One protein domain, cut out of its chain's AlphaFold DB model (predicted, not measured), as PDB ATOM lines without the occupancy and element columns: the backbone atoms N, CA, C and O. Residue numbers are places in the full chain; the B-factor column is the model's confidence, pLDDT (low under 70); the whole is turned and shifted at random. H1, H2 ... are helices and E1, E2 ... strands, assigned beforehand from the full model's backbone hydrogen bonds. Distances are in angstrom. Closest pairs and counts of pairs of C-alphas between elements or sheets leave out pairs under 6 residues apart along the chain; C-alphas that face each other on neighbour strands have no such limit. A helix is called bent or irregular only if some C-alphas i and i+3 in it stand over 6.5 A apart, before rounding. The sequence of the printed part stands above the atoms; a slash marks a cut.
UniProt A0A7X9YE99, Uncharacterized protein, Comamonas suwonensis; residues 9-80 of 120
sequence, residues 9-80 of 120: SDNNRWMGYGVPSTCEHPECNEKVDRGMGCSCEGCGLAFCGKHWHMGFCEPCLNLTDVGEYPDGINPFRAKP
ATOM      1  N   SER A   9     -61.033 -51.474  28.036       87.06
ATOM      2  CA  SER A   9     -61.590 -52.756  27.588       87.06
ATOM      3  C   SER A   9     -60.599 -53.606  26.802       87.06
ATOM      4  O   SER A   9     -60.729 -54.830  26.806       87.06
ATOM      5  N   ASP A  10     -59.609 -52.984  26.165       82.56
ATOM      6  CA  ASP A  10     -58.659 -53.671  25.292       82.56
ATOM      7  C   ASP A  10     -57.629 -54.419  26.142       82.56
ATOM      8  O   ASP A  10     -57.302 -55.576  25.875       82.56
ATOM      9  N   ASN A  11     -57.200 -53.803  27.250       83.00
ATOM     10  CA  ASN A  11     -56.292 -54.426  28.216       83.00
ATOM     11  C   ASN A  11     -56.977 -54.931  29.499       83.00
ATOM     12  O   ASN A  11     -56.290 -55.424  30.395       83.00
ATOM     13  N   ASN A  12     -58.309 -54.833  29.594       87.56
ATOM     14  CA  ASN A  12     -59.129 -55.268  30.734       87.56
ATOM     15  C   ASN A  12     -58.617 -54.769  32.097       87.56
ATOM     16  O   ASN A  12     -58.412 -55.557  33.028       87.56
ATOM     17  N   ARG A  13     -58.381 -53.457  32.215       89.88
ATOM     18  CA  ARG A  13     -57.764 -52.856  33.410       89.88
ATOM     19  C   ARG A  13     -58.092 -51.379  33.590       89.88
ATOM     20  O   ARG A  13     -58.649 -50.731  32.710       89.88
ATOM     21  N   TRP A  14     -57.707 -50.827  34.737       92.69
ATOM     22  CA  TRP A  14     -57.895 -49.404  35.028       92.69
ATOM     23  C   TRP A  14     -56.871 -48.538  34.299       92.69
ATOM     24  O   TRP A  14     -55.692 -48.885  34.266       92.69
ATOM     25  N   MET A  15     -57.304 -47.388  33.783       91.56
ATOM     26  CA  MET A  15     -56.465 -46.389  33.114       91.56
ATOM     27  C   MET A  15     -56.730 -44.976  33.648       91.56
ATOM     28  O   MET A  15     -57.773 -44.710  34.246       91.56
ATOM     29  N   GLY A  16     -55.805 -44.052  33.394       89.94
ATOM     30  CA  GLY A  16     -55.958 -42.632  33.704       89.94
ATOM     31  C   GLY A  16     -54.842 -42.058  34.570       89.94
ATOM     32  O   GLY A  16     -54.025 -42.782  35.146       89.94
ATOM     33  N   TYR A  17     -54.806 -40.725  34.645       84.94
ATOM     34  CA  TYR A  17     -53.797 -40.027  35.437       84.94
ATOM     35  C   TYR A  17     -53.962 -40.377  36.915       84.94
ATOM     36  O   TYR A  17     -55.042 -40.221  37.485       84.94
ATOM     37  N   GLY A  18     -52.877 -40.834  37.535       86.62
ATOM     38  CA  GLY A  18     -52.871 -41.214  38.946       86.62
ATOM     39  C   GLY A  18     -53.347 -42.638  39.237       86.62
ATOM     40  O   GLY A  18     -53.430 -42.984  40.411       86.62
ATOM     41  N   VAL A  19     -53.606 -43.473  38.222       93.75
ATOM     42  CA  VAL A  19     -53.692 -44.934  38.399       93.75
ATOM     43  C   VAL A  19     -52.262 -45.485  38.371       93.75
ATOM     44  O   VAL A  19     -51.676 -45.551  37.286       93.75
ATOM     45  N   PRO A  20     -51.651 -45.823  39.527       94.50
ATOM     46  CA  PRO A  20     -50.267 -46.263  39.561       94.50
ATOM     47  C   PRO A  20     -50.121 -47.618  38.867       94.50
ATOM     48  O   PRO A  20     -50.977 -48.494  38.984       94.50
ATOM     49  N   SER A  21     -49.009 -47.793  38.164       94.12
ATOM     50  CA  SER A  21     -48.644 -49.030  37.482       94.12
ATOM     51  C   SER A  21     -47.146 -49.267  37.582       94.12
ATOM     52  O   SER A  21     -46.363 -48.372  37.901       94.12
ATOM     53  N   THR A  22     -46.742 -50.488  37.276       95.62
ATOM     54  CA  THR A  22     -45.355 -50.800  36.946       95.62
ATOM     55  C   THR A  22     -45.172 -50.651  35.439       95.62
ATOM     56  O   THR A  22     -46.099 -50.932  34.678       95.62
ATOM     57  N   CYS A  23     -43.994 -50.197  35.009       95.38
ATOM     58  CA  CYS A  23     -43.599 -50.199  33.605       95.38
ATOM     59  C   CYS A  23     -43.800 -51.594  32.999       95.38
ATOM     60  O   CYS A  23     -43.343 -52.597  33.553       95.38
ATOM     61  N   GLU A  24     -44.458 -51.646  31.848       94.00
ATOM     62  CA  GLU A  24     -44.865 -52.887  31.184       94.00
ATOM     63  C   GLU A  24     -43.723 -53.587  30.439       94.00
ATOM     64  O   GLU A  24     -43.873 -54.716  29.976       94.00
ATOM     65  N   HIS A  25     -42.548 -52.957  30.365       93.31
ATOM     66  CA  HIS A  25     -41.355 -53.626  29.860       93.31
ATOM     67  C   HIS A  25     -40.988 -54.812  30.783       93.31
ATOM     68  O   HIS A  25     -40.881 -54.608  32.000       93.31
ATOM     69  N   PRO A  26     -40.766 -56.036  30.258       90.81
ATOM     70  CA  PRO A  26     -40.570 -57.246  31.064       90.81
ATOM     71  C   PRO A  26     -39.472 -57.104  32.121       90.81
ATOM     72  O   PRO A  26     -39.661 -57.498  33.265       90.81
ATOM     73  N   GLU A  27     -38.376 -56.434  31.766       91.56
ATOM     74  CA  GLU A  27     -37.195 -56.263  32.623       91.56
ATOM     75  C   GLU A  27     -37.202 -54.961  33.450       91.56
ATOM     76  O   GLU A  27     -36.202 -54.598  34.066       91.56
ATOM     77  N   CYS A  28     -38.308 -54.208  33.456       93.62
ATOM     78  CA  CYS A  28     -38.388 -52.916  34.140       93.62
ATOM     79  C   CYS A  28     -39.416 -52.910  35.269       93.62
ATOM     80  O   CYS A  28     -40.595 -53.141  35.034       93.62
ATOM     81  N   ASN A  29     -39.002 -52.523  36.474       94.00
ATOM     82  CA  ASN A  29     -39.894 -52.387  37.632       94.00
ATOM     83  C   ASN A  29     -40.123 -50.924  38.048       94.00
ATOM     84  O   ASN A  29     -40.487 -50.638  39.186       94.00
ATOM     85  N   GLU A  30     -39.888 -49.980  37.135       95.38
ATOM     86  CA  GLU A  30     -40.087 -48.558  37.409       95.38
ATOM     87  C   GLU A  30     -41.573 -48.242  37.595       95.38
ATOM     88  O   GLU A  30     -42.421 -48.712  36.832       95.38
ATOM     89  N   LYS A  31     -41.886 -47.446  38.619       95.06
ATOM     90  CA  LYS A  31     -43.246 -46.982  38.880       95.06
ATOM     91  C   LYS A  31     -43.627 -45.905  37.867       95.06
ATOM     92  O   LYS A  31     -42.893 -44.937  37.684       95.06
ATOM     93  N   VAL A  32     -44.793 -46.067  37.261       94.81
ATOM     94  CA  VAL A  32     -45.414 -45.129  36.317       94.81
ATOM     95  C   VAL A  32     -46.881 -44.924  36.698       94.81
ATOM     96  O   VAL A  32     -47.368 -45.506  37.670       94.81
ATOM     97  N   ASP A  33     -47.603 -44.120  35.929       93.00
ATOM     98  CA  ASP A  33     -49.064 -44.125  35.918       93.00
ATOM     99  C   ASP A  33     -49.588 -44.569  34.548       93.00
ATOM    100  O   ASP A  33     -48.834 -44.647  33.578       93.00
ATOM    101  N   ARG A  34     -50.875 -44.913  34.464       92.38
ATOM    102  CA  ARG A  34     -51.532 -45.281  33.195       92.38
ATOM    103  C   ARG A  34     -52.253 -44.102  32.543       92.38
ATOM    104  O   ARG A  34     -53.285 -44.280  31.895       92.38
ATOM    105  N   GLY A  35     -51.749 -42.889  32.745       90.69
ATOM    106  CA  GLY A  35     -52.162 -41.704  32.010       90.69
ATOM    107  C   GLY A  35     -51.555 -41.663  30.606       90.69
ATOM    108  O   GLY A  35     -50.616 -42.389  30.277       90.69
ATOM    109  N   MET A  36     -52.063 -40.751  29.771       87.19
ATOM    110  CA  MET A  36     -51.613 -40.603  28.376       87.19
ATOM    111  C   MET A  36     -50.116 -40.263  28.248       87.19
ATOM    112  O   MET A  36     -49.531 -40.492  27.202       87.19
ATOM    113  N   GLY A  37     -49.482 -39.744  29.307       88.19
ATOM    114  CA  GLY A  37     -48.046 -39.437  29.310       88.19
ATOM    115  C   GLY A  37     -47.128 -40.661  29.405       88.19
ATOM    116  O   GLY A  37     -45.920 -40.519  29.253       88.19
ATOM    117  N   CYS A  38     -47.681 -41.843  29.679       90.81
ATOM    118  CA  CYS A  38     -46.933 -43.100  29.752       90.81
ATOM    119  C   CYS A  38     -47.553 -44.203  28.885       90.81
ATOM    120  O   CYS A  38     -46.969 -45.276  28.764       90.81
ATOM    121  N   SER A  39     -48.732 -43.979  28.296       91.38
ATOM    122  CA  SER A  39     -49.424 -44.976  27.476       91.38
ATOM    123  C   SER A  39     -48.835 -45.038  26.064       91.38
ATOM    124  O   SER A  39     -48.539 -44.011  25.454       91.38
ATOM    125  N   CYS A  40     -48.631 -46.251  25.558       91.06
ATOM    126  CA  CYS A  40     -48.254 -46.515  24.176       91.06
ATOM    127  C   CYS A  40     -49.483 -46.390  23.268       91.06
ATOM    128  O   CYS A  40     -50.465 -47.099  23.480       91.06
ATOM    129  N   GLU A  41     -49.405 -45.570  22.222       88.31
ATOM    130  CA  GLU A  41     -50.494 -45.380  21.251       88.31
ATOM    131  C   GLU A  41     -50.774 -46.633  20.402       88.31
ATOM    132  O   GLU A  41     -51.858 -46.765  19.845       88.31
ATOM    133  N   GLY A  42     -49.819 -47.567  20.318       87.19
ATOM    134  CA  GLY A  42     -49.973 -48.814  19.562       87.19
ATOM    135  C   GLY A  42     -50.675 -49.932  20.339       87.19
ATOM    136  O   GLY A  42     -51.585 -50.564  19.818       87.19
ATOM    137  N   CYS A  43     -50.253 -50.201  21.580       88.00
ATOM    138  CA  CYS A  43     -50.763 -51.338  22.363       88.00
ATOM    139  C   CYS A  43     -51.523 -50.960  23.644       88.00
ATOM    140  O   CYS A  43     -51.985 -51.845  24.362       88.00
ATOM    141  N   GLY A  44     -51.608 -49.675  23.997       88.81
ATOM    142  CA  GLY A  44     -52.280 -49.204  25.217       88.81
ATOM    143  C   GLY A  44     -51.548 -49.526  26.530       88.81
ATOM    144  O   GLY A  44     -52.009 -49.168  27.619       88.81
ATOM    145  N   LEU A  45     -50.382 -50.180  26.473       92.12
ATOM    146  CA  LEU A  45     -49.568 -50.476  27.654       92.12
ATOM    147  C   LEU A  45     -48.817 -49.247  28.196       92.12
ATOM    148  O   LEU A  45     -48.569 -48.301  27.458       92.12
ATOM    149  N   ALA A  46     -48.470 -49.249  29.490       93.88
ATOM    150  CA  ALA A  46     -47.836 -48.116  30.169       93.88
ATOM    151  C   ALA A  46     -46.322 -48.316  30.352       93.88
ATOM    152  O   ALA A  46     -45.874 -49.295  30.947       93.88
ATOM    153  N   PHE A  47     -45.509 -47.372  29.892       95.56
ATOM    154  CA  PHE A  47     -44.051 -47.473  29.895       95.56
ATOM    155  C   PHE A  47     -43.418 -46.256  30.566       95.56
ATOM    156  O   PHE A  47     -43.920 -45.138  30.467       95.56
ATOM    157  N   CYS A  48     -42.301 -46.466  31.264       95.75
ATOM    158  CA  CYS A  48     -41.517 -45.356  31.804       95.75
ATOM    159  C   CYS A  48     -40.766 -44.636  30.679       95.75
ATOM    160  O   CYS A  48     -40.584 -45.188  29.596       95.75
ATOM    161  N   GLY A  49     -40.236 -43.440  30.948       92.88
ATOM    162  CA  GLY A  49     -39.528 -42.638  29.939       92.88
ATOM    163  C   GLY A  49     -38.292 -43.301  29.307       92.88
ATOM    164  O   GLY A  49     -37.779 -42.800  28.314       92.88
ATOM    165  N   LYS A  50     -37.809 -44.427  29.856       94.75
ATOM    166  CA  LYS A  50     -36.731 -45.238  29.259       94.75
ATOM    167  C   LYS A  50     -37.218 -46.197  28.174       94.75
ATOM    168  O   LYS A  50     -36.426 -46.563  27.324       94.75
ATOM    169  N   HIS A  51     -38.482 -46.615  28.243       94.25
ATOM    170  CA  HIS A  51     -39.097 -47.583  27.327       94.25
ATOM    171  C   HIS A  51     -40.268 -46.973  26.538       94.25
ATOM    172  O   HIS A  51     -40.954 -47.680  25.803       94.25
ATOM    173  N   TRP A  52     -40.517 -45.673  26.721       92.38
ATOM    174  CA  TRP A  52     -41.532 -44.888  26.030       92.38
ATOM    175  C   TRP A  52     -40.841 -43.872  25.116       92.38
ATOM    176  O   TRP A  52     -40.205 -42.921  25.583       92.38
ATOM    177  N   HIS A  53     -40.944 -44.085  23.807       89.12
ATOM    178  CA  HIS A  53     -40.276 -43.301  22.774       89.12
ATOM    179  C   HIS A  53     -41.304 -42.751  21.785       89.12
ATOM    180  O   HIS A  53     -41.956 -43.505  21.071       89.12
ATOM    181  N   MET A  54     -41.437 -41.421  21.738       86.81
ATOM    182  CA  MET A  54     -42.345 -40.714  20.821       86.81
ATOM    183  C   MET A  54     -43.799 -41.231  20.840       86.81
ATOM    184  O   MET A  54     -44.430 -41.306  19.794       86.81
ATOM    185  N   GLY A  55     -44.331 -41.600  22.010       88.31
ATOM    186  CA  GLY A  55     -45.695 -42.136  22.124       88.31
ATOM    187  C   GLY A  55     -45.811 -43.656  21.975       88.31
ATOM    188  O   GLY A  55     -46.893 -44.196  22.176       88.31
ATOM    189  N   PHE A  56     -44.718 -44.371  21.693       90.25
ATOM    190  CA  PHE A  56     -44.727 -45.818  21.457       90.25
ATOM    191  C   PHE A  56     -43.723 -46.562  22.344       90.25
ATOM    192  O   PHE A  56     -42.714 -46.008  22.781       90.25
ATOM    193  N   CYS A  57     -43.978 -47.846  22.602       90.81
ATOM    194  CA  CYS A  57     -42.941 -48.759  23.082       90.81
ATOM    195  C   CYS A  57     -42.069 -49.241  21.917       90.81
ATOM    196  O   CYS A  57     -42.490 -49.177  20.764       90.81
ATOM    197  N   GLU A  58     -40.871 -49.753  22.207       88.06
ATOM    198  CA  GLU A  58     -39.909 -50.178  21.178       88.06
ATOM    199  C   GLU A  58     -40.500 -51.158  20.138       88.06
ATOM    200  O   GLU A  58     -40.345 -50.901  18.943       88.06
ATOM    201  N   PRO A  59     -41.255 -52.212  20.515       86.62
ATOM    202  CA  PRO A  59     -41.886 -53.082  19.522       86.62
ATOM    203  C   PRO A  59     -42.914 -52.362  18.643       86.62
ATOM    204  O   PRO A  59     -42.932 -52.570  17.436       86.62
ATOM    205  N   CYS A  60     -43.747 -51.499  19.229       86.12
ATOM    206  CA  CYS A  60     -44.744 -50.723  18.495       86.12
ATOM    207  C   CYS A  60     -44.082 -49.719  17.538       86.12
ATOM    208  O   CYS A  60     -44.488 -49.605  16.387       86.12
ATOM    209  N   LEU A  61     -43.003 -49.062  17.965       84.81
ATOM    210  CA  LEU A  61     -42.237 -48.147  17.119       84.81
ATOM    211  C   LEU A  61     -41.646 -48.860  15.890       84.81
ATOM    212  O   LEU A  61     -41.646 -48.309  14.798       84.81
ATOM    213  N   ASN A  62     -41.195 -50.105  16.043       79.75
ATOM    214  CA  ASN A  62     -40.659 -50.895  14.930       79.75
ATOM    215  C   ASN A  62     -41.749 -51.433  13.980       79.75
ATOM    216  O   ASN A  62     -41.445 -51.819  12.853       79.75
ATOM    217  N   LEU A  63     -43.014 -51.462  14.413       72.06
ATOM    218  CA  LEU A  63     -44.153 -51.903  13.600       72.06
ATOM    219  C   LEU A  63     -44.754 -50.774  12.750       72.06
ATOM    220  O   LEU A  63     -45.480 -51.057  11.799       72.06
ATOM    221  N   THR A  64     -44.438 -49.500  13.019       60.03
ATOM    222  CA  THR A  64     -44.985 -48.382  12.227       60.03
ATOM    223  C   THR A  64     -44.493 -48.356  10.773       60.03
ATOM    224  O   THR A  64     -45.122 -47.701   9.946       60.03
ATOM    225  N   ASP A  65     -43.437 -49.104  10.429       54.81
ATOM    226  CA  ASP A  65     -42.952 -49.260   9.046       54.81
ATOM    227  C   ASP A  65     -43.815 -50.210   8.187       54.81
ATOM    228  O   ASP A  65     -43.693 -50.202   6.960       54.81
ATOM    229  N   VAL A  66     -44.706 -51.016   8.787       49.47
ATOM    230  CA  VAL A  66     -45.527 -52.024   8.073       49.47
ATOM    231  C   VAL A  66     -47.024 -51.697   7.976       49.47
ATOM    232  O   VAL A  66     -47.799 -52.509   7.483       49.47
ATOM    233  N   GLY A  67     -47.431 -50.476   8.331       43.41
ATOM    234  CA  GLY A  67     -48.697 -49.873   7.886       43.41
ATOM    235  C   GLY A  67     -49.994 -50.368   8.539       43.41
ATOM    236  O   GLY A  67     -50.982 -49.642   8.483       43.41
ATOM    237  N   GLU A  68     -50.016 -51.521   9.204       52.06
ATOM    238  CA  GLU A  68     -51.184 -52.007   9.947       52.06
ATOM    239  C   GLU A  68     -50.723 -52.717  11.225       52.06
ATOM    240  O   GLU A  68     -49.940 -53.667  11.173       52.06
ATOM    241  N   TYR A  69     -51.213 -52.268  12.384       55.56
ATOM    242  CA  TYR A  69     -51.197 -53.104  13.580       55.56
ATOM    243  C   TYR A  69     -52.257 -54.183  13.360       55.56
ATOM    244  O   TYR A  69     -53.433 -53.835  13.270       55.56
ATOM    245  N   PRO A  70     -51.906 -55.474  13.254       55.16
ATOM    246  CA  PRO A  70     -52.918 -56.503  13.421       55.16
ATOM    247  C   PRO A  70     -53.550 -56.301  14.800       55.16
ATOM    248  O   PRO A  70     -52.847 -56.336  15.817       55.16
ATOM    249  N   ASP A  71     -54.859 -56.043  14.813       51.94
ATOM    250  CA  ASP A  71     -55.640 -55.881  16.037       51.94
ATOM    251  C   ASP A  71     -55.252 -56.971  17.047       51.94
ATOM    252  O   ASP A  71     -55.280 -58.170  16.750       51.94
ATOM    253  N   GLY A  72     -54.856 -56.552  18.249       53.62
ATOM    254  CA  GLY A  72     -54.581 -57.465  19.357       53.62
ATOM    255  C   GLY A  72     -53.147 -57.989  19.491       53.62
ATOM    256  O   GLY A  72     -52.915 -58.806  20.385       53.62
ATOM    257  N   ILE A  73     -52.157 -57.528  18.709       60.09
ATOM    258  CA  ILE A  73     -50.750 -57.778  19.080       60.09
ATOM    259  C   ILE A  73     -50.345 -56.813  20.191       60.09
ATOM    260  O   ILE A  73     -49.839 -55.718  19.957       60.09
ATOM    261  N   ASN A  74     -50.541 -57.260  21.429       69.50
ATOM    262  CA  ASN A  74     -49.843 -56.676  22.556       69.50
ATOM    263  C   ASN A  74     -48.429 -57.283  22.613       69.50
ATOM    264  O   ASN A  74     -48.299 -58.482  22.881       69.50
ATOM    265  N   PRO A  75     -47.365 -56.507  22.337       79.06
ATOM    266  CA  PRO A  75     -46.006 -57.043  22.296       79.06
ATOM    267  C   PRO A  75     -45.528 -57.536  23.665       79.06
ATOM    268  O   PRO A  75     -44.571 -58.304  23.748       79.06
ATOM    269  N   PHE A  76     -46.199 -57.110  24.736       86.12
ATOM    270  CA  PHE A  76     -45.912 -57.542  26.088       86.12
ATOM    271  C   PHE A  76     -47.172 -58.066  26.766       86.12
ATOM    272  O   PHE A  76     -48.296 -57.666  26.471       86.12
ATOM    273  N   ARG A  77     -46.979 -58.964  27.731       86.62
ATOM    274  CA  ARG A  77     -48.050 -59.337  28.650       86.62
ATOM    275  C   ARG A  77     -48.220 -58.213  29.667       86.62
ATOM    276  O   ARG A  77     -47.255 -57.882  30.350       86.62
ATOM    277  N   ALA A  78     -49.442 -57.695  29.802       89.81
ATOM    278  CA  ALA A  78     -49.768 -56.731  30.846       89.81
ATOM    279  C   ALA A  78     -49.395 -57.287  32.229       89.81
ATOM    280  O   ALA A  78     -49.781 -58.405  32.597       89.81
ATOM    281  N   LYS A  79     -48.638 -56.504  32.989       92.19
ATOM    282  CA  LYS A  79     -48.280 -56.798  34.368       92.19
ATOM    283  C   LYS A  79     -49.508 -56.679  35.274       92.19
ATOM    284  O   LYS A  79     -50.473 -55.988  34.933       92.19
ATOM    285  N   PRO A  80     -49.482 -57.355  36.436       93.69
ATOM    286  CA  PRO A  80     -50.546 -57.240  37.420       93.69
ATOM    287  C   PRO A  80     -50.787 -55.799  37.880       93.69
ATOM    288  O   PRO A  80     -49.935 -54.920  37.747       93.69
TER     289      PRO A  80
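AT A GLANCE: This is residues 9 to 80 of the 120 residues of an uncharacterized protein of Comamonas suwonensis (UniProt A0A7X9YE99). This model has little regular structure: a two-strand hairpin, E1 and E2, lies at one end, a short helix, H1, at the other, and the looped residues 35 to 57 fill the middle. From H1 the tail, residues 67 to 80, folds back toward the hairpin's end. The 72 printed residues run E1, E2, H1, an antiparallel sheet and a mixed class, with only 23 residues in named elements. The whole is compact, radius of gyration of the C-alphas 11.4 A, spanning 33 by 26 by 20 A.

IN THESE COORDINATES: Find C-alpha 13 at (-57.764, -52.856, 33.410); E1 runs from there to residue 22, 13.1 A, and bends by 126 degrees at residue 16. E2 is residues 31 to 34, 10.2 A. H1, residues 58 to 66, 14.4 A, ends at C-alpha 66, (-45.527, -52.024, 8.073); it is irregular, but only just: C-alphas 62 and 65 are 6.52 A apart.

HOW THE PARTS SIT: Look at the hairpin E1 and E2, antiparallel at 165 degrees: N 16 and O 34 are 2.9 A apart, within hydrogen-bond range. E1 and H1 are apart. In H1, 3 of 5 O i to N i+4 pairs are within range.

THE WHOLE: The C-alphas farthest apart, of Gly 18 and Val 66, are 33.5 A apart. The printed part has no cut; the link E2 to H1 is long. Residues 64 to 74 are under pLDDT 70.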